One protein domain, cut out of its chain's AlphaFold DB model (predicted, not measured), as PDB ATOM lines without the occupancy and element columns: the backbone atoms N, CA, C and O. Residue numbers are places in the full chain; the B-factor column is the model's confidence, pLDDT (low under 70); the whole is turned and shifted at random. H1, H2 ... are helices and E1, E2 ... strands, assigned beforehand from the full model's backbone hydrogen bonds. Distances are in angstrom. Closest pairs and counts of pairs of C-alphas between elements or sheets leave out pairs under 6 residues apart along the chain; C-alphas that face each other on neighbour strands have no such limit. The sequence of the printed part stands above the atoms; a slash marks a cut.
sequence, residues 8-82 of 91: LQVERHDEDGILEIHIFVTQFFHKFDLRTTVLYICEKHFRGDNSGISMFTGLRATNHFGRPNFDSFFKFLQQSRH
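What this domain is: This is residues 8 to 82 of the 91 residues of the protein "NAD_binding_6 domain-containing protein" of Globodera pallida (UniProt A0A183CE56). A pair of short parallel strands, E1 and E2, makes the middle of this small model, and the longest helix, H2, packs beside it, mainly on E2. Helix H3 sticks out as a free arm, and the short helix H1 lies far from the middle. The printed part has 75 residues, with three named helices and two named strands in the order H1, E1, H2, E2, H3; its class is mixed, helices and strands. It is only just loose, close to compact, with a radius of gyration of the C-alphas of 14.0 A and spans of 38 by 29 by 21 A.

How they stand to each other: Start at H1, residues 8 to 13, which touches no helix. Further on, E1, residues 22 to 25, is the parallel neighbour of E2, residues 62 to 65, at 26 degrees; look for N 25 and O 64 at 2.8 A and N 64 and O 23 at 2.7 A, within hydrogen-bond range. H2, residues 34 to 46, comes closest to E2 at the C-alphas of Glu 43 and Asn 63, 6.6 A apart. E1, H2 and E2 form a strand-helix-strand unit, two parallel strands with a helix between them in the chain, and its crossover is right-handed. H3, residues 70 to 81, is apart from H1, H2 and E1. Every O i to N i+4 pair is within hydrogen-bond range in H1 and H2; in H3, 7 of 8 are.

Where its parts are: Find C-alpha 8 at (-29.498, 42.037, 35.098), where H1 begins. H2 runs 17.0 A from C-alpha 34 to C-alpha 46; E1 and E2 measure 9.9 A and 10.1 A. H3 runs 14.7 A to C-alpha 81 at (-53.694, 42.484, 41.711).

The domain as a whole: The two farthest C-alphas, of Asp 16 and His 30, are 39.3 A apart. The printed part has no cut. Residues 47 to 61 make the long link from H2 to E2. No printed residue is under 70 in pLDDT.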
ATOM      1  N   LEU A   8     -29.845  40.630  34.914       86.62
ATOM      2  CA  LEU A   8     -29.498  42.037  35.098       86.62
ATOM      3  C   LEU A   8     -29.728  42.864  33.827       86.62
ATOM      4  O   LEU A   8     -30.178  44.001  33.911       86.62
ATOM      5  N   GLN A   9     -29.406  42.321  32.650       89.19
ATOM      6  CA  GLN A   9     -29.699  42.995  31.384       89.19
ATOM      7  C   GLN A   9     -31.204  43.056  31.135       89.19
ATOM      8  O   GLN A   9     -31.693  44.107  30.743       89.19
ATOM      9  N   VAL A  10     -31.937  41.973  31.415       90.38
ATOM     10  CA  VAL A  10     -33.402  41.957  31.282       90.38
ATOM     11  C   VAL A  10     -34.048  43.026  32.169       90.38
ATOM     12  O   VAL A  10     -34.816  43.831  31.663       90.38
ATOM     13  N   GLU A  11     -33.682  43.112  33.452       89.12
ATOM     14  CA  GLU A  11     -34.217  44.142  34.363       89.12
ATOM     15  C   GLU A  11     -33.845  45.570  33.959       89.12
ATOM     16  O   GLU A  11     -34.597  46.500  34.232       89.12
ATOM     17  N   ARG A  12     -32.677  45.767  33.339       87.94
ATOM     18  CA  ARG A  12     -32.256  47.086  32.845       87.94
ATOM     19  C   ARG A  12     -33.022  47.523  31.604       87.94
ATOM     20  O   ARG A  12     -33.163  48.719  31.399       87.94
ATOM     21  N   HIS A  13     -33.453  46.572  30.780       92.25
ATOM     22  CA  HIS A  13     -34.232  46.841  29.572       92.25
ATOM     23  C   HIS A  13     -35.742  46.919  29.832       92.25
ATOM     24  O   HIS A  13     -36.473  47.368  28.955       92.25
ATOM     25  N   ASP A  14     -36.211  46.507  31.011       92.50
ATOM     26  CA  ASP A  14     -37.609  46.648  31.421       92.50
ATOM     27  C   ASP A  14     -37.919  48.079  31.902       92.50
ATOM     28  O   ASP A  14     -38.094  48.344  33.092       92.50
ATOM     29  N   GLU A  15     -37.937  49.025  30.962       91.06
ATOM     30  CA  GLU A  15     -38.226  50.440  31.238       91.06
ATOM     31  C   GLU A  15     -39.709  50.682  31.566       91.06
ATOM     32  O   GLU A  15     -40.030  51.569  32.359       91.06
ATOM     33  N   ASP A  16     -40.599  49.848  31.018       93.00
ATOM     34  CA  ASP A  16     -42.053  49.949  31.192       93.00
ATOM     35  C   ASP A  16     -42.567  49.211  32.443       93.00
ATOM     36  O   ASP A  16     -43.750  49.302  32.780       93.00
ATOM     37  N   GLY A  17     -41.697  48.482  33.153       90.25
ATOM     38  CA  GLY A  17     -42.064  47.726  34.353       90.25
ATOM     39  C   GLY A  17     -43.021  46.568  34.069       90.25
ATOM     40  O   GLY A  17     -43.881  46.256  34.896       90.25
ATOM     41  N   ILE A  18     -42.897  45.949  32.893       92.81
ATOM     42  CA  ILE A  18     -43.727  44.821  32.462       92.81
ATOM     43  C   ILE A  18     -43.311  43.500  33.122       92.81
ATOM     44  O   ILE A  18     -44.086  42.540  33.099       92.81
ATOM     45  N   LEU A  19     -42.109  43.419  33.706       92.56
ATOM     46  CA  LEU A  19     -41.567  42.204  34.309       92.56
ATOM     47  C   LEU A  19     -41.409  42.344  35.830       92.56
ATOM     48  O   LEU A  19     -40.670  43.180  36.342       92.56
ATOM     49  N   GLU A  20     -42.026  41.423  36.573       91.88
ATOM     50  CA  GLU A  20     -41.739  41.211  37.996       91.88
ATOM     51  C   GLU A  20     -41.047  39.855  38.187       91.88
ATOM     52  O   GLU A  20     -41.608  38.801  37.878       91.88
ATOM     53  N   ILE A  21     -39.806  39.873  38.686       92.31
ATOM     54  CA  ILE A  21     -38.970  38.674  38.814       92.31
ATOM     55  C   ILE A  21     -38.907  38.220  40.276       92.31
ATOM     56  O   ILE A  21     -38.455  38.943  41.170       92.31
ATOM     57  N   HIS A  22     -39.285  36.962  40.507       94.44
ATOM     58  CA  HIS A  22     -39.147  36.286  41.794       94.44
ATOM     59  C   HIS A  22     -38.301  35.022  41.658       94.44
ATOM     60  O   HIS A  22     -38.581  34.154  40.833       94.44
ATOM     61  N   ILE A  23     -37.281  34.896  42.504       94.75
ATOM     62  CA  ILE A  23     -36.369  33.750  42.531       94.75
ATOM     63  C   ILE A  23     -36.677  32.929  43.780       94.75
ATOM     64  O   ILE A  23     -36.659  33.466  44.881       94.75
ATOM     65  N   PHE A  24     -36.929  31.628  43.636       96.81
ATOM     66  CA  PHE A  24     -37.201  30.731  44.763       96.81
ATOM     67  C   PHE A  24     -36.038  29.762  44.978       96.81
ATOM     68  O   PHE A  24     -35.814  28.844  44.190       96.81
ATOM     69  N   VAL A  25     -35.302  29.944  46.073       96.62
ATOM     70  CA  VAL A  25     -34.247  29.029  46.512       96.62
ATOM     71  C   VAL A  25     -34.870  27.952  47.396       96.62
ATOM     72  O   VAL A  25     -35.280  28.216  48.525       96.62
ATOM     73  N   THR A  26     -34.935  26.718  46.898       96.88
ATOM     74  CA  THR A  26     -35.632  25.606  47.574       96.88
ATOM     75  C   THR A  26     -34.711  24.667  48.359       96.88
ATOM     76  O   THR A  26     -35.172  23.635  48.845       96.88
ATOM     77  N   GLN A  27     -33.414  24.976  48.458       96.19
ATOM     78  CA  GLN A  27     -32.469  24.201  49.267       96.19
ATOM     79  C   GLN A  27     -32.826  24.315  50.759       96.19
ATOM     80  O   GLN A  27     -33.319  25.347  51.213       96.19
ATOM     81  N   PHE A  28     -32.570  23.266  51.541       95.12
ATOM     82  CA  PHE A  28     -32.739  23.345  52.992       95.12
ATOM     83  C   PHE A  28     -31.647  24.212  53.622       95.12
ATOM     84  O   PHE A  28     -30.484  24.106  53.247       95.12
ATOM     85  N   PHE A  29     -32.006  25.004  54.634       92.06
ATOM     86  CA  PHE A  29     -31.091  25.951  55.284       92.06
ATOM     87  C   PHE A  29     -29.775  25.309  55.762       92.06
ATOM     88  O   PHE A  29     -28.697  25.831  55.504       92.06
ATOM     89  N   HIS A  30     -29.837  24.119  56.369       93.69
ATOM     90  CA  HIS A  30     -28.654  23.382  56.845       93.69
ATOM     91  C   HIS A  30     -27.771  22.804  55.719       93.69
ATOM     92  O   HIS A  30     -26.761  22.163  55.996       93.69
ATOM     93  N   LYS A  31     -28.167  22.990  54.456       96.56
ATOM     94  CA  LYS A  31     -27.432  22.593  53.248       96.56
ATOM     95  C   LYS A  31     -27.051  23.792  52.381       96.56
ATOM     96  O   LYS A  31     -26.685  23.602  51.222       96.56
ATOM     97  N   PHE A  32     -27.184  25.017  52.888       97.25
ATOM     98  CA  PHE A  32     -26.712  26.189  52.166       97.25
ATOM     99  C   PHE A  32     -25.194  26.137  52.025       97.25
ATOM    100  O   PHE A  32     -24.463  25.947  52.994       97.25
ATOM    101  N   ASP A  33     -24.728  26.327  50.794       96.81
ATOM    102  CA  ASP A  33     -23.344  26.688  50.544       96.81
ATOM    103  C   ASP A  33     -23.102  28.159  50.931       96.81
ATOM    104  O   ASP A  33     -24.017  28.902  51.317       96.81
ATOM    105  N   LEU A  34     -21.846  28.601  50.841       97.88
ATOM    106  CA  LEU A  34     -21.469  29.960  51.228       97.88
ATOM    107  C   LEU A  34     -22.214  31.016  50.395       97.88
ATOM    108  O   LEU A  34     -22.710  31.999  50.942       97.88
ATOM    109  N   ARG A  35     -22.362  30.782  49.084       96.81
ATOM    110  CA  ARG A  35     -23.076  31.683  48.169       96.81
ATOM    111  C   ARG A  35     -24.531  31.866  48.593       96.81
ATOM    112  O   ARG A  35     -25.016  32.992  48.660       96.81
ATOM    113  N   THR A  36     -25.224  30.772  48.884       96.56
ATOM    114  CA  THR A  36     -26.638  30.786  49.273       96.56
ATOM    115  C   THR A  36     -26.829  31.402  50.653       96.56
ATOM    116  O   THR A  36     -27.794  32.131  50.876       96.56
ATOM    117  N   THR A  37     -25.877  31.175  51.559       97.31
ATOM    118  CA  THR A  37     -25.865  31.783  52.894       97.31
ATOM    119  C   THR A  37     -25.756  33.304  52.806       97.31
ATOM    120  O   THR A  37     -26.559  34.014  53.411       97.31
ATOM    121  N   VAL A  38     -24.814  33.820  52.012       97.44
ATOM    122  CA  VAL A  38     -24.653  35.269  51.817       97.44
ATOM    123  C   VAL A  38     -25.874  35.862  51.114       97.44
ATOM    124  O   VAL A  38     -26.389  36.880  51.567       97.44
ATOM    125  N   LEU A  39     -26.398  35.199  50.076       97.12
ATOM    126  CA  LEU A  39     -27.630  35.627  49.408       97.12
ATOM    127  C   LEU A  39     -28.799  35.746  50.398       97.12
ATOM    128  O   LEU A  39     -29.496  36.755  50.390       97.12
ATOM    129  N   TYR A  40     -28.989  34.756  51.277       97.19
ATOM    130  CA  TYR A  40     -30.019  34.787  52.321       97.19
ATOM    131  C   TYR A  40     -29.865  35.980  53.257       97.19
ATOM    132  O   TYR A  40     -30.834  36.702  53.493       97.19
ATOM    133  N   ILE A  41     -28.652  36.208  53.757       96.44
ATOM    134  CA  ILE A  41     -28.369  37.303  54.682       96.44
ATOM    135  C   ILE A  41     -28.630  38.657  54.009       96.44
ATOM    136  O   ILE A  41     -29.362  39.481  54.557       96.44
ATOM    137  N   CYS A  42     -28.086  38.869  52.808       96.25
ATOM    138  CA  CYS A  42     -28.288  40.090  52.028       96.25
ATOM    139  C   CYS A  42     -29.768  40.359  51.758       96.25
ATOM    140  O   CYS A  42     -30.235  41.483  51.934       96.25
ATOM    141  N   GLU A  43     -30.517  39.331  51.375       96.19
ATOM    142  CA  GLU A  43     -31.927  39.486  51.048       96.19
ATOM    143  C   GLU A  43     -32.787  39.786  52.281       96.19
ATOM    144  O   GLU A  43     -33.641  40.670  52.241       96.19
ATOM    145  N   LYS A  44     -32.581  39.057  53.383       94.69
ATOM    146  CA  LYS A  44     -33.427  39.165  54.578       94.69
ATOM    147  C   LYS A  44     -33.119  40.381  55.436       94.69
ATOM    148  O   LYS A  44     -34.034  40.884  56.081       94.69
ATOM    149  N   HIS A  45     -31.865  40.823  55.464       94.94
ATOM    150  CA  HIS A  45     -31.425  41.841  56.419       94.94
ATOM    151  C   HIS A  45     -31.021  43.166  55.778       94.94
ATOM    152  O   HIS A  45     -31.048  44.168  56.476       94.94
ATOM    153  N   PHE A  46     -30.688  43.196  54.483       94.12
ATOM    154  CA  PHE A  46     -30.074  44.381  53.868       94.12
ATOM    155  C   PHE A  46     -30.788  44.892  52.609       94.12
ATOM    156  O   PHE A  46     -30.408  45.916  52.047       94.12
ATOM    157  N   ARG A  47     -31.841  44.210  52.147       91.50
ATOM    158  CA  ARG A  47     -32.567  44.599  50.930       91.50
ATOM    159  C   ARG A  47     -33.281  45.949  51.056       91.50
ATOM    160  O   ARG A  47     -33.267  46.732  50.108       91.50
ATOM    161  N   GLY A  48     -33.919  46.210  52.199       87.31
ATOM    162  CA  GLY A  48     -34.640  47.468  52.442       87.31
ATOM    163  C   GLY A  48     -33.713  48.685  52.409       87.31
ATOM    164  O   GLY A  48     -34.049  49.697  51.800       87.31
ATOM    165  N   ASP A  49     -32.511  48.528  52.962       89.62
ATOM    166  CA  ASP A  49     -31.495  49.583  53.053       89.62
ATOM    167  C   ASP A  49     -30.908  49.970  51.686       89.62
ATOM    168  O   ASP A  49     -30.345  51.050  51.537       89.62
ATOM    169  N   ASN A  50     -31.064  49.111  50.673       86.62
ATOM    170  CA  ASN A  50     -30.565  49.325  49.314       86.62
ATOM    171  C   ASN A  50     -31.701  49.542  48.298       86.62
ATOM    172  O   ASN A  50     -31.661  49.035  47.178       86.62
ATOM    173  N   SER A  51     -32.764  50.245  48.708       89.94
ATOM    174  CA  SER A  51     -33.907  50.600  47.844       89.94
ATOM    175  C   SER A  51     -34.570  49.399  47.151       89.94
ATOM    176  O   SER A  51     -35.065  49.508  46.031       89.94
ATOM    177  N   GLY A  52     -34.576  48.233  47.803       88.19
ATOM    178  CA  GLY A  52     -35.150  47.013  47.238       88.19
ATOM    179  C   GLY A  52     -34.248  46.289  46.235       88.19
ATOM    180  O   GLY A  52     -34.691  45.307  45.650       88.19
ATOM    181  N   ILE A  53     -33.001  46.725  46.038       91.75
ATOM    182  CA  ILE A  53     -32.009  46.036  45.208       91.75
ATOM    183  C   ILE A  53     -31.185  45.107  46.101       91.75
ATOM    184  O   ILE A  53     -30.628  45.516  47.121       91.75
ATOM    185  N   SER A  54     -31.063  43.840  45.726       92.94
ATOM    186  CA  SER A  54     -30.276  42.870  46.484       92.94
ATOM    187  C   SER A  54     -28.786  43.230  46.446       92.94
ATOM    188  O   SER A  54     -28.183  43.246  45.376       92.94
ATOM    189  N   MET A  55     -28.158  43.463  47.605       92.94
ATOM    190  CA  MET A  55     -26.725  43.806  47.680       92.94
ATOM    191  C   MET A  55     -25.803  42.714  47.116       92.94
ATOM    192  O   MET A  55     -24.694  43.007  46.678       92.94
ATOM    193  N   PHE A  56     -26.245  41.453  47.126       94.06
ATOM    194  CA  PHE A  56     -25.427  40.335  46.656       94.06
ATOM    195  C   PHE A  56     -25.482  40.151  45.137       94.06
ATOM    196  O   PHE A  56     -24.478  39.817  44.514       94.06
ATOM    197  N   THR A  57     -26.661  40.327  44.538       90.75
ATOM    198  CA  THR A  57     -26.873  40.061  43.104       90.75
ATOM    199  C   THR A  57     -26.930  41.328  42.258       90.75
ATOM    200  O   THR A  57     -26.759  41.251  41.046       90.75
ATOM    201  N   GLY A  58     -27.179  42.484  42.879       91.12
ATOM    202  CA  GLY A  58     -27.445  43.744  42.189       91.12
ATOM    203  C   GLY A  58     -28.794  43.784  41.467       91.12
ATOM    204  O   GLY A  58     -29.021  44.709  40.693       91.12
ATOM    205  N   LEU A  59     -29.670  42.796  41.689       92.25
ATOM    206  CA  LEU A  59     -30.968  42.678  41.024       92.25
ATOM    207  C   LEU A  59     -32.095  43.296  41.857       92.25
ATOM    208  O   LEU A  59     -32.083  43.228  43.091       92.25
ATOM    209  N   ARG A  60     -33.107  43.828  41.165       92.25
ATOM    210  CA  ARG A  60     -34.416  44.181  41.738       92.25
ATOM    211  C   ARG A  60     -35.266  42.937  41.993       92.25
ATOM    212  O   ARG A  60     -36.197  43.007  42.789       92.25
ATOM    213  N   ALA A  61     -34.925  41.795  41.404       93.12
ATOM    214  CA  ALA A  61     -35.567  40.513  41.645       93.12
ATOM    215  C   ALA A  61     -35.606  40.190  43.142       93.12
ATOM    216  O   ALA A  61     -34.627  40.394  43.869       93.12
ATOM    217  N   THR A  62     -36.746  39.685  43.611       93.88
ATOM    218  CA  THR A  62     -36.916  39.302  45.020       93.88
ATOM    219  C   THR A  62     -36.557  37.835  45.207       93.88
ATOM    220  O   THR A  62     -37.110  36.973  44.520       93.88
ATOM    221  N   ASN A  63     -35.663  37.545  46.153       95.31
ATOM    222  CA  ASN A  63     -35.263  36.181  46.478       95.31
ATOM    223  C   ASN A  63     -36.091  35.635  47.653       95.31
ATOM    224  O   ASN A  63     -36.079  36.148  48.771       95.31
ATOM    225  N   HIS A  64     -36.793  34.540  47.406       95.88
ATOM    226  CA  HIS A  64     -37.564  33.788  48.386       95.88
ATOM    227  C   HIS A  64     -36.824  32.504  48.750       95.88
ATOM    228  O   HIS A  64     -36.164  31.893  47.912       95.88
ATOM    229  N   PHE A  65     -36.962  32.064  49.999       96.88
ATOM    230  CA  PHE A  65     -36.315  30.851  50.502       96.88
ATOM    231  C   PHE A  65     -37.385  29.873  50.956       96.88
ATOM    232  O   PHE A  65     -38.059  30.100  51.959       96.88
ATOM    233  N   GLY A  66     -37.557  28.809  50.179       96.12
ATOM    234  CA  GLY A  66     -38.682  27.891  50.274       96.12
ATOM    235  C   GLY A  66     -39.385  27.706  48.934       96.12
ATOM    236  O   GLY A  66     -39.084  28.374  47.945       96.12
ATOM    237  N   ARG A  67     -40.317  26.752  48.894       96.81
ATOM    238  CA  ARG A  67     -41.139  26.508  47.706       96.81
ATOM    239  C   ARG A  67     -42.226  27.585  47.589       96.81
ATOM    240  O   ARG A  67     -42.799  27.950  48.617       96.81
ATOM    241  N   PRO A  68     -42.536  28.068  46.377       97.06
ATOM    242  CA  PRO A  68     -43.660  28.973  46.166       97.06
ATOM    243  C   PRO A  68     -44.983  28.294  46.539       97.06
ATOM    244  O   PRO A  68     -45.190  27.115  46.247       97.06
ATOM    245  N   ASN A  69     -45.898  29.052  47.145       96.19
ATOM    246  CA  ASN A  69     -47.296  28.652  47.282       96.19
ATOM    247  C   ASN A  69     -48.073  29.192  46.075       96.19
ATOM    248  O   ASN A  69     -48.595  30.309  46.109       96.19
ATOM    249  N   PHE A  70     -48.091  28.412  44.995       95.69
ATOM    250  CA  PHE A  70     -48.706  28.831  43.739       95.69
ATOM    251  C   PHE A  70     -50.223  29.010  43.844       95.69
ATOM    252  O   PHE A  70     -50.744  29.953  43.261       95.69
ATOM    253  N   ASP A  71     -50.925  28.202  44.642       95.62
ATOM    254  CA  ASP A  71     -52.369  28.366  44.849       95.62
ATOM    255  C   ASP A  71     -52.710  29.742  45.434       95.62
ATOM    256  O   ASP A  71     -53.595  30.443  44.939       95.62
ATOM    257  N   SER A  72     -52.000  30.149  46.489       95.94
ATOM    258  CA  SER A  72     -52.169  31.477  47.085       95.94
ATOM    259  C   SER A  72     -51.733  32.588  46.134       95.94
ATOM    260  O   SER A  72     -52.405  33.613  46.052       95.94
ATOM    261  N   PHE A  73     -50.637  32.384  45.403       95.00
ATOM    262  CA  PHE A  73     -50.119  33.361  44.451       95.00
ATOM    263  C   PHE A  73     -51.089  33.615  43.290       95.00
ATOM    264  O   PHE A  73     -51.423  34.764  43.019       95.00
ATOM    265  N   PHE A  74     -51.611  32.569  42.649       94.88
ATOM    266  CA  PHE A  74     -52.557  32.717  41.542       94.88
ATOM    267  C   PHE A  74     -53.884  33.329  41.998       94.88
ATOM    268  O   PHE A  74     -54.424  34.193  41.309       94.88
ATOM    269  N   LYS A  75     -54.374  32.971  43.194       94.25
ATOM    270  CA  LYS A  75     -55.539  33.645  43.794       94.25
ATOM    271  C   LYS A  75     -55.282  35.135  43.999       94.25
ATOM    272  O   LYS A  75     -56.127  35.943  43.638       94.25
ATOM    273  N   PHE A  76     -54.116  35.500  44.528       95.00
ATOM    274  CA  PHE A  76     -53.728  36.897  44.705       95.00
ATOM    275  C   PHE A  76     -53.671  37.659  43.372       95.00
ATOM    276  O   PHE A  76     -54.222  38.758  43.283       95.00
ATOM    277  N   LEU A  77     -53.066  37.074  42.331       94.56
ATOM    278  CA  LEU A  77     -53.006  37.699  41.008       94.56
ATOM    279  C   LEU A  77     -54.405  37.992  40.465       94.56
ATOM    280  O   LEU A  77     -54.679  39.122  40.072       94.56
ATOM    281  N   GLN A  78     -55.293  37.001  40.513       93.12
ATOM    282  CA  GLN A  78     -56.634  37.091  39.944       93.12
ATOM    283  C   GLN A  78     -57.595  37.970  40.760       93.12
ATOM    284  O   GLN A  78     -58.482  38.597  40.194       93.12
ATOM    285  N   GLN A  79     -57.480  37.969  42.092       93.94
ATOM    286  CA  GLN A  79     -58.473  38.595  42.977       93.94
ATOM    287  C   GLN A  79     -58.047  39.967  43.485       93.94
ATOM    288  O   GLN A  79     -58.898  40.805  43.768       93.94
ATOM    289  N   SER A  80     -56.746  40.181  43.676       94.56
ATOM    290  CA  SER A  80     -56.231  41.378  44.345       94.56
ATOM    291  C   SER A  80     -55.439  42.276  43.414       94.56
ATOM    292  O   SER A  80     -55.543  43.492  43.532       94.56
ATOM    293  N   ARG A  81     -54.632  41.699  42.517       94.50
ATOM    294  CA  ARG A  81     -53.694  42.484  41.711       94.50
ATOM    295  C   ARG A  81     -54.228  42.870  40.332       94.50
ATOM    296  O   ARG A  81     -54.033  44.012  39.936       94.50
ATOM    297  N   HIS A  82     -54.901  41.948  39.646       93.94
ATOM    298  CA  HIS A  82     -55.466  42.140  38.305       93.94
ATOM    299  C   HIS A  82     -56.921  41.635  38.228       93.94
ATOM    300  O   HIS A  82     -57.205  40.690  37.487       93.94
TER     301      HIS A  82